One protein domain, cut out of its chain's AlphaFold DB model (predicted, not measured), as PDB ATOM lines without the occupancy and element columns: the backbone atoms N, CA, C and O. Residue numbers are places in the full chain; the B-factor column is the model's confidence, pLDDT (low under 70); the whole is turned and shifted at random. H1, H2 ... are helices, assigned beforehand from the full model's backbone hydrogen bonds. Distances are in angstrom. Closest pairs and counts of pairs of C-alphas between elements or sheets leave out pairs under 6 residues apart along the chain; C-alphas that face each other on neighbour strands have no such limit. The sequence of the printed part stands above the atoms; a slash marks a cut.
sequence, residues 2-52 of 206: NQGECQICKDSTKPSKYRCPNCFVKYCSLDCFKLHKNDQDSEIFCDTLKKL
ATOM      1  N   ASN A   2      27.060  -5.564 -47.026       45.97
ATOM      2  CA  ASN A   2      27.007  -4.461 -47.999       45.97
ATOM      3  C   ASN A   2      27.259  -3.108 -47.308       45.97
ATOM      4  O   ASN A   2      26.327  -2.386 -46.944       45.97
ATOM      5  N   GLN A   3      28.531  -2.767 -47.105       57.06
ATOM      6  CA  GLN A   3      28.954  -1.452 -46.624       57.06
ATOM      7  C   GLN A   3      28.875  -0.441 -47.778       57.06
ATOM      8  O   GLN A   3      29.846  -0.212 -48.488       57.06
ATOM      9  N   GLY A   4      27.685   0.122 -48.007       69.56
ATOM     10  CA  GLY A   4      27.480   1.147 -49.040       69.56
ATOM     11  C   GLY A   4      28.267   2.441 -48.773       69.56
ATOM     12  O   GLY A   4      28.702   2.693 -47.650       69.56
ATOM     13  N   GLU A   5      28.421   3.286 -49.786       83.06
ATOM     14  CA  GLU A   5      29.164   4.555 -49.706       83.06
ATOM     15  C   GLU A   5      28.477   5.626 -48.841       83.06
ATOM     16  O   GLU A   5      27.250   5.634 -48.687       83.06
ATOM     17  N   CYS A   6      29.284   6.508 -48.240       87.69
ATOM     18  CA  CYS A   6      28.814   7.610 -47.399       87.69
ATOM     19  C   CYS A   6      28.039   8.628 -48.237       87.69
ATOM     20  O   CYS A   6      28.599   9.246 -49.133       87.69
ATOM     21  N   GLN A   7      26.776   8.881 -47.904       86.25
ATOM     22  CA  GLN A   7      25.933   9.817 -48.660       86.25
ATOM     23  C   GLN A   7      26.212  11.289 -48.321       86.25
ATOM     24  O   GLN A   7      25.723  12.177 -49.013       86.25
ATOM     25  N   ILE A   8      27.011  11.548 -47.279       86.31
ATOM     26  CA  ILE A   8      27.396  12.898 -46.854       86.31
ATOM     27  C   ILE A   8      28.627  13.375 -47.625       86.31
ATOM     28  O   ILE A   8      28.574  14.382 -48.318       86.31
ATOM     29  N   CYS A   9      29.738  12.640 -47.530       86.50
ATOM     30  CA  CYS A   9      30.987  13.027 -48.182       86.50
ATOM     31  C   CYS A   9      31.183  12.391 -49.562       86.50
ATOM     32  O   CYS A   9      32.119  12.772 -50.254       86.50
ATOM     33  N   LYS A  10      30.338  11.418 -49.950       83.00
ATOM     34  CA  LYS A  10      30.400  10.681 -51.232       83.00
ATOM     35  C   LYS A  10      31.782  10.089 -51.539       83.00
ATOM     36  O   LYS A  10      32.130   9.836 -52.684       83.00
ATOM     37  N   ASP A  11      32.572   9.879 -50.491       80.19
ATOM     38  CA  ASP A  11      33.920   9.345 -50.574       80.19
ATOM     39  C   ASP A  11      33.827   7.820 -50.644       80.19
ATOM     40  O   ASP A  11      33.591   7.153 -49.632       80.19
ATOM     41  N   SER A  12      34.000   7.271 -51.844       75.12
ATOM     42  CA  SER A  12      33.941   5.828 -52.087       75.12
ATOM     43  C   SER A  12      35.084   5.058 -51.406       75.12
ATOM     44  O   SER A  12      35.033   3.832 -51.346       75.12
ATOM     45  N   THR A  13      36.093   5.743 -50.847       76.19
ATOM     46  CA  THR A  13      37.166   5.109 -50.058       76.19
ATOM     47  C   THR A  13      36.757   4.824 -48.610       76.19
ATOM     48  O   THR A  13      37.436   4.065 -47.914       76.19
ATOM     49  N   LYS A  14      35.635   5.394 -48.134       78.69
ATOM     50  CA  LYS A  14      35.153   5.240 -46.754       78.69
ATOM     51  C   LYS A  14      33.809   4.506 -46.713       78.69
ATOM     52  O   LYS A  14      32.802   5.049 -47.174       78.69
ATOM     53  N   PRO A  15      33.737   3.316 -46.088       80.06
ATOM     54  CA  PRO A  15      32.469   2.615 -45.944       80.06
ATOM     55  C   PRO A  15      31.522   3.380 -45.014       80.06
ATOM     56  O   PRO A  15      31.941   3.956 -44.004       80.06
ATOM     57  N   SER A  16      30.223   3.347 -45.313       86.44
ATOM     58  CA  SER A  16      29.201   3.847 -44.392       86.44
ATOM     59  C   SER A  16      29.074   2.935 -43.187       86.44
ATOM     60  O   SER A  16      28.410   1.900 -43.238       86.44
ATOM     61  N   LYS A  17      29.703   3.343 -42.091       86.44
ATOM     62  CA  LYS A  17      29.679   2.621 -40.818       86.44
ATOM     63  C   LYS A  17      28.388   2.845 -40.032       86.44
ATOM     64  O   LYS A  17      28.039   2.020 -39.198       86.44
ATOM     65  N   TYR A  18      27.682   3.944 -40.292       87.00
ATOM     66  CA  TYR A  18      26.574   4.397 -39.458       87.00
ATOM     67  C   TYR A  18      25.414   4.950 -40.293       87.00
ATOM     68  O   TYR A  18      25.552   5.230 -41.489       87.00
ATOM     69  N   ARG A  19      24.250   5.110 -39.654       87.38
ATOM     70  CA  ARG A  19      23.024   5.649 -40.260       87.38
ATOM     71  C   ARG A  19      22.333   6.614 -39.310       87.38
ATOM     72  O   ARG A  19      22.394   6.446 -38.095       87.38
ATOM     73  N   CYS A  20      21.707   7.650 -39.858       85.00
ATOM     74  CA  CYS A  20      20.931   8.594 -39.062       85.00
ATOM     75  C   CYS A  20      19.618   7.933 -38.595       85.00
ATOM     76  O   CYS A  20      18.889   7.431 -39.447       85.00
ATOM     77  N   PRO A  21      19.262   7.962 -37.298       76.19
ATOM     78  CA  PRO A  21      18.023   7.345 -36.810       76.19
ATOM     79  C   PRO A  21      16.750   8.062 -37.292       76.19
ATOM     80  O   PRO A  21      15.668   7.496 -37.238       76.19
ATOM     81  N   ASN A  22      16.876   9.303 -37.772       76.75
ATOM     82  CA  ASN A  22      15.734  10.150 -38.120       76.75
ATOM     83  C   ASN A  22      15.392  10.149 -39.618       76.75
ATOM     84  O   ASN A  22      14.252  10.423 -39.981       76.75
ATOM     85  N   CYS A  23      16.375   9.897 -40.485       79.81
ATOM     86  CA  CYS A  23      16.218   9.960 -41.943       79.81
ATOM     87  C   CYS A  23      16.980   8.847 -42.688       79.81
ATOM     88  O   CYS A  23      16.985   8.822 -43.913       79.81
ATOM     89  N   PHE A  24      17.641   7.937 -41.962       81.56
ATOM     90  CA  PHE A  24      18.354   6.757 -42.472       81.56
ATOM     91  C   PHE A  24      19.503   7.005 -43.460       81.56
ATOM     92  O   PHE A  24      20.084   6.046 -43.982       81.56
ATOM     93  N   VAL A  25      19.900   8.265 -43.653       84.69
ATOM     94  CA  VAL A  25      21.077   8.653 -44.441       84.69
ATOM     95  C   VAL A  25      22.323   7.950 -43.896       84.69
ATOM     96  O   VAL A  25      22.585   7.963 -42.687       84.69
ATOM     97  N   LYS A  26      23.078   7.307 -44.795       87.25
ATOM     98  CA  LYS A  26      24.288   6.539 -44.473       87.25
ATOM     99  C   LYS A  26      25.508   7.456 -44.387       87.25
ATOM    100  O   LYS A  26      25.711   8.286 -45.272       87.25
ATOM    101  N   TYR A  27      26.343   7.281 -43.367       89.31
ATOM    102  CA  TYR A  27      27.537   8.100 -43.173       89.31
ATOM    103  C   TYR A  27      28.739   7.311 -42.635       89.31
ATOM    104  O   TYR A  27      28.592   6.258 -42.012       89.31
ATOM    105  N   CYS A  28      29.951   7.815 -42.886       90.75
ATOM    106  CA  CYS A  28      31.193   7.129 -42.515       90.75
ATOM    107  C   CYS A  28      31.749   7.510 -41.134       90.75
ATOM    108  O   CYS A  28      32.442   6.698 -40.524       90.75
ATOM    109  N   SER A  29      31.485   8.726 -40.638       89.00
ATOM    110  CA  SER A  29      32.072   9.240 -39.390       89.00
ATOM    111  C   SER A  29      31.188  10.262 -38.670       89.00
ATOM    112  O   SER A  29      30.242  10.811 -39.236       89.00
ATOM    113  N   LEU A  30      31.546  10.560 -37.420       83.19
ATOM    114  CA  LEU A  30      30.905  11.599 -36.614       83.19
ATOM    115  C   LEU A  30      30.951  12.986 -37.281       83.19
ATOM    116  O   LEU A  30      30.027  13.778 -37.109       83.19
ATOM    117  N   ASP A  31      31.979  13.277 -38.079       81.69
ATOM    118  CA  ASP A  31      32.079  14.543 -38.817       81.69
ATOM    119  C   ASP A  31      30.995  14.640 -39.889       81.69
ATOM    120  O   ASP A  31      30.299  15.649 -39.985       81.69
ATOM    121  N   CYS A  32      30.759  13.545 -40.616       86.25
ATOM    122  CA  CYS A  32      29.650  13.455 -41.563       86.25
ATOM    123  C   CYS A  32      28.287  13.557 -40.861       86.25
ATOM    124  O   CYS A  32      27.361  14.152 -41.402       86.25
ATOM    125  N   PHE A  33      28.160  13.045 -39.634       84.50
ATOM    126  CA  PHE A  33      26.947  13.226 -38.833       84.50
ATOM    127  C   PHE A  33      26.719  14.690 -38.417       84.50
ATOM    128  O   PHE A  33      25.586  15.171 -38.441       84.50
ATOM    129  N   LYS A  34      27.775  15.426 -38.055       82.62
ATOM    130  CA  LYS A  34      27.675  16.852 -37.702       82.62
ATOM    131  C   LYS A  34      27.326  17.714 -38.912       82.62
ATOM    132  O   LYS A  34      26.451  18.565 -38.785       82.62
ATOM    133  N   LEU A  35      27.949  17.459 -40.064       81.69
ATOM    134  CA  LEU A  35      27.602  18.120 -41.330       81.69
ATOM    135  C   LEU A  35      26.126  17.888 -41.672       81.69
ATOM    136  O   LEU A  35      25.379  18.834 -41.895       81.69
ATOM    137  N   HIS A  36      25.675  16.641 -41.554       82.25
ATOM    138  CA  HIS A  36      24.279  16.270 -41.759       82.25
ATOM    139  C   HIS A  36      23.279  16.979 -40.818       82.25
ATOM    140  O   HIS A  36      22.133  17.238 -41.195       82.25
ATOM    141  N   LYS A  37      23.685  17.269 -39.572       74.19
ATOM    142  CA  LYS A  37      22.828  17.877 -38.537       74.19
ATOM    143  C   LYS A  37      22.843  19.409 -38.547       74.19
ATOM    144  O   LYS A  37      21.852  20.009 -38.140       74.19
ATOM    145  N   ASN A  38      23.952  20.033 -38.943       67.12
ATOM    146  CA  ASN A  38      24.199  21.456 -38.682       67.12
ATOM    147  C   ASN A  38      24.275  22.329 -39.940       67.12
ATOM    148  O   ASN A  38      24.201  23.548 -39.805       67.12
ATOM    149  N   ASP A  39      24.409  21.749 -41.132       65.12
ATOM    150  CA  ASP A  39      24.548  22.524 -42.364       65.12
ATOM    151  C   ASP A  39      23.167  22.856 -42.953       65.12
ATOM    152  O   ASP A  39      22.562  22.053 -43.663       65.12
ATOM    153  N   GLN A  40      22.633  24.018 -42.566       54.81
ATOM    154  CA  GLN A  40      21.264  24.452 -42.872       54.81
ATOM    155  C   GLN A  40      21.048  24.824 -44.349       54.81
ATOM    156  O   GLN A  40      19.892  24.911 -44.763       54.81
ATOM    157  N   ASP A  41      22.128  24.969 -45.126       47.72
ATOM    158  CA  ASP A  41      22.100  25.453 -46.512       47.72
ATOM    159  C   ASP A  41      22.619  24.422 -47.532       47.72
ATOM    160  O   ASP A  41      22.611  24.677 -48.737       47.72
ATOM    161  N   SER A  42      23.027  23.229 -47.084       53.59
ATOM    162  CA  SER A  42      23.439  22.140 -47.976       53.59
ATOM    163  C   SER A  42      22.286  21.174 -48.283       53.59
ATOM    164  O   SER A  42      21.427  20.891 -47.444       53.59
ATOM    165  N   GLU A  43      22.308  20.569 -49.476       53.66
ATOM    166  CA  GLU A  43      21.390  19.499 -49.927       53.66
ATOM    167  C   GLU A  43      21.442  18.211 -49.067       53.66
ATOM    168  O   GLU A  43      20.874  17.180 -49.426       53.66
ATOM    169  N   ILE A  44      22.143  18.256 -47.932       60.97
ATOM    170  CA  ILE A  44      22.562  17.134 -47.095       60.97
ATOM    171  C   ILE A  44      22.016  17.289 -45.654       60.97
ATOM    172  O   ILE A  44      22.422  16.588 -44.725       60.97
ATOM    173  N   PHE A  45      21.064  18.200 -45.439       68.75
ATOM    174  CA  PHE A  45      20.442  18.424 -44.135       68.75
ATOM    175  C   PHE A  45      19.376  17.371 -43.788       68.75
ATOM    176  O   PHE A  45      18.571  16.961 -44.625       68.75
ATOM    177  N   CYS A  46      19.324  16.964 -42.517       69.44
ATOM    178  CA  CYS A  46      18.326  16.027 -42.002       69.44
ATOM    179  C   CYS A  46      16.884  16.544 -42.174       69.44
ATOM    180  O   CYS A  46      16.467  17.490 -41.502       69.44
ATOM    181  N   ASP A  47      16.086  15.878 -43.017       60.12
ATOM    182  CA  ASP A  47      14.698  16.265 -43.322       60.12
ATOM    183  C   ASP A  47      13.791  16.380 -42.082       60.12
ATOM    184  O   ASP A  47      12.815  17.134 -42.081       60.12
ATOM    185  N   THR A  48      14.128  15.697 -40.989       55.12
ATOM    186  CA  THR A  48      13.366  15.721 -39.731       55.12
ATOM    187  C   THR A  48      13.549  17.033 -38.956       55.12
ATOM    188  O   THR A  48      12.638  17.460 -38.249       55.12
ATOM    189  N   LEU A  49      14.667  17.744 -39.146       55.91
ATOM    190  CA  LEU A  49      14.901  19.065 -38.547       55.91
ATOM    191  C   LEU A  49      14.181  20.200 -39.299       55.91
ATOM    192  O   LEU A  49      13.965  21.265 -38.720       55.91
ATOM    193  N   LYS A  50      13.724  19.977 -40.544       53.75
ATOM    194  CA  LYS A  50      12.872  20.945 -41.269       53.75
ATOM    195  C   LYS A  50      11.519  21.164 -40.575       53.75
ATOM    196  O   LYS A  50      10.942  22.241 -40.698       53.75
ATOM    197  N   LYS A  51      11.019  20.176 -39.819       50.53
ATOM    198  CA  LYS A  51       9.690  20.220 -39.175       50.53
ATOM    199  C   LYS A  51       9.640  21.005 -37.857       50.53
ATOM    200  O   LYS A  51       8.558  21.413 -37.459       50.53
ATOM    201  N   LEU A  52      10.778  21.280 -37.210       54.53
ATOM    202  CA  LEU A  52      10.818  22.043 -35.949       54.53
ATOM    203  C   LEU A  52      10.766  23.571 -36.145       54.53
ATOM    204  O   LEU A  52      10.574  24.296 -35.175       54.53
TER     205      LEU A  52
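What this domain is: This is residues 2 to 52 of the 206 residues of the protein "HIT-type domain-containing protein" of Oxytricha trifallax (UniProt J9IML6). This is a domain with little regular structure: one short helix, H1, packs beside a long looping stretch, residues 2 to 29, and the chain then turns through residues 39 to 48 to a tiny helix, H2, at one end of the longest axis. The printed part has 51 residues with two named helices, H1 then H2, and no named strand; its class is all helix, though the named elements hold only 13 residues. It is compact, with a radius of gyration of the C-alphas of 10.5 A, and elongated, spanning 33 by 19 by 16 A.

How they stand to each other: Look first at H1, residues 30 to 38, where every O i to N i+4 pair is within hydrogen-bond range. A short link of 10 residues leads to H2, residues 49 to 52, too short for such a pair; its one O i to N i+3 pair is not within range. H1 and H2 are only just apart, closest 8.0 A. Before H1, residues 18 to 19 pair with residues 26 to 27, antiparallel.

Where its parts are: Find C-alpha 30 at (30.905, 11.599, -36.614); H1 runs 12.1 A to C-alpha 38 at (24.199, 21.456, -38.682). H2 ends at C-alpha 52, (10.818, 22.043, -35.949).

The domain as a whole: The C-alphas of Thr 13 and Leu 52, the two farthest apart, are 34.4 A apart. The printed part has no cut. Confidence is under 70 at residues 2 to 4 and 38 to 52.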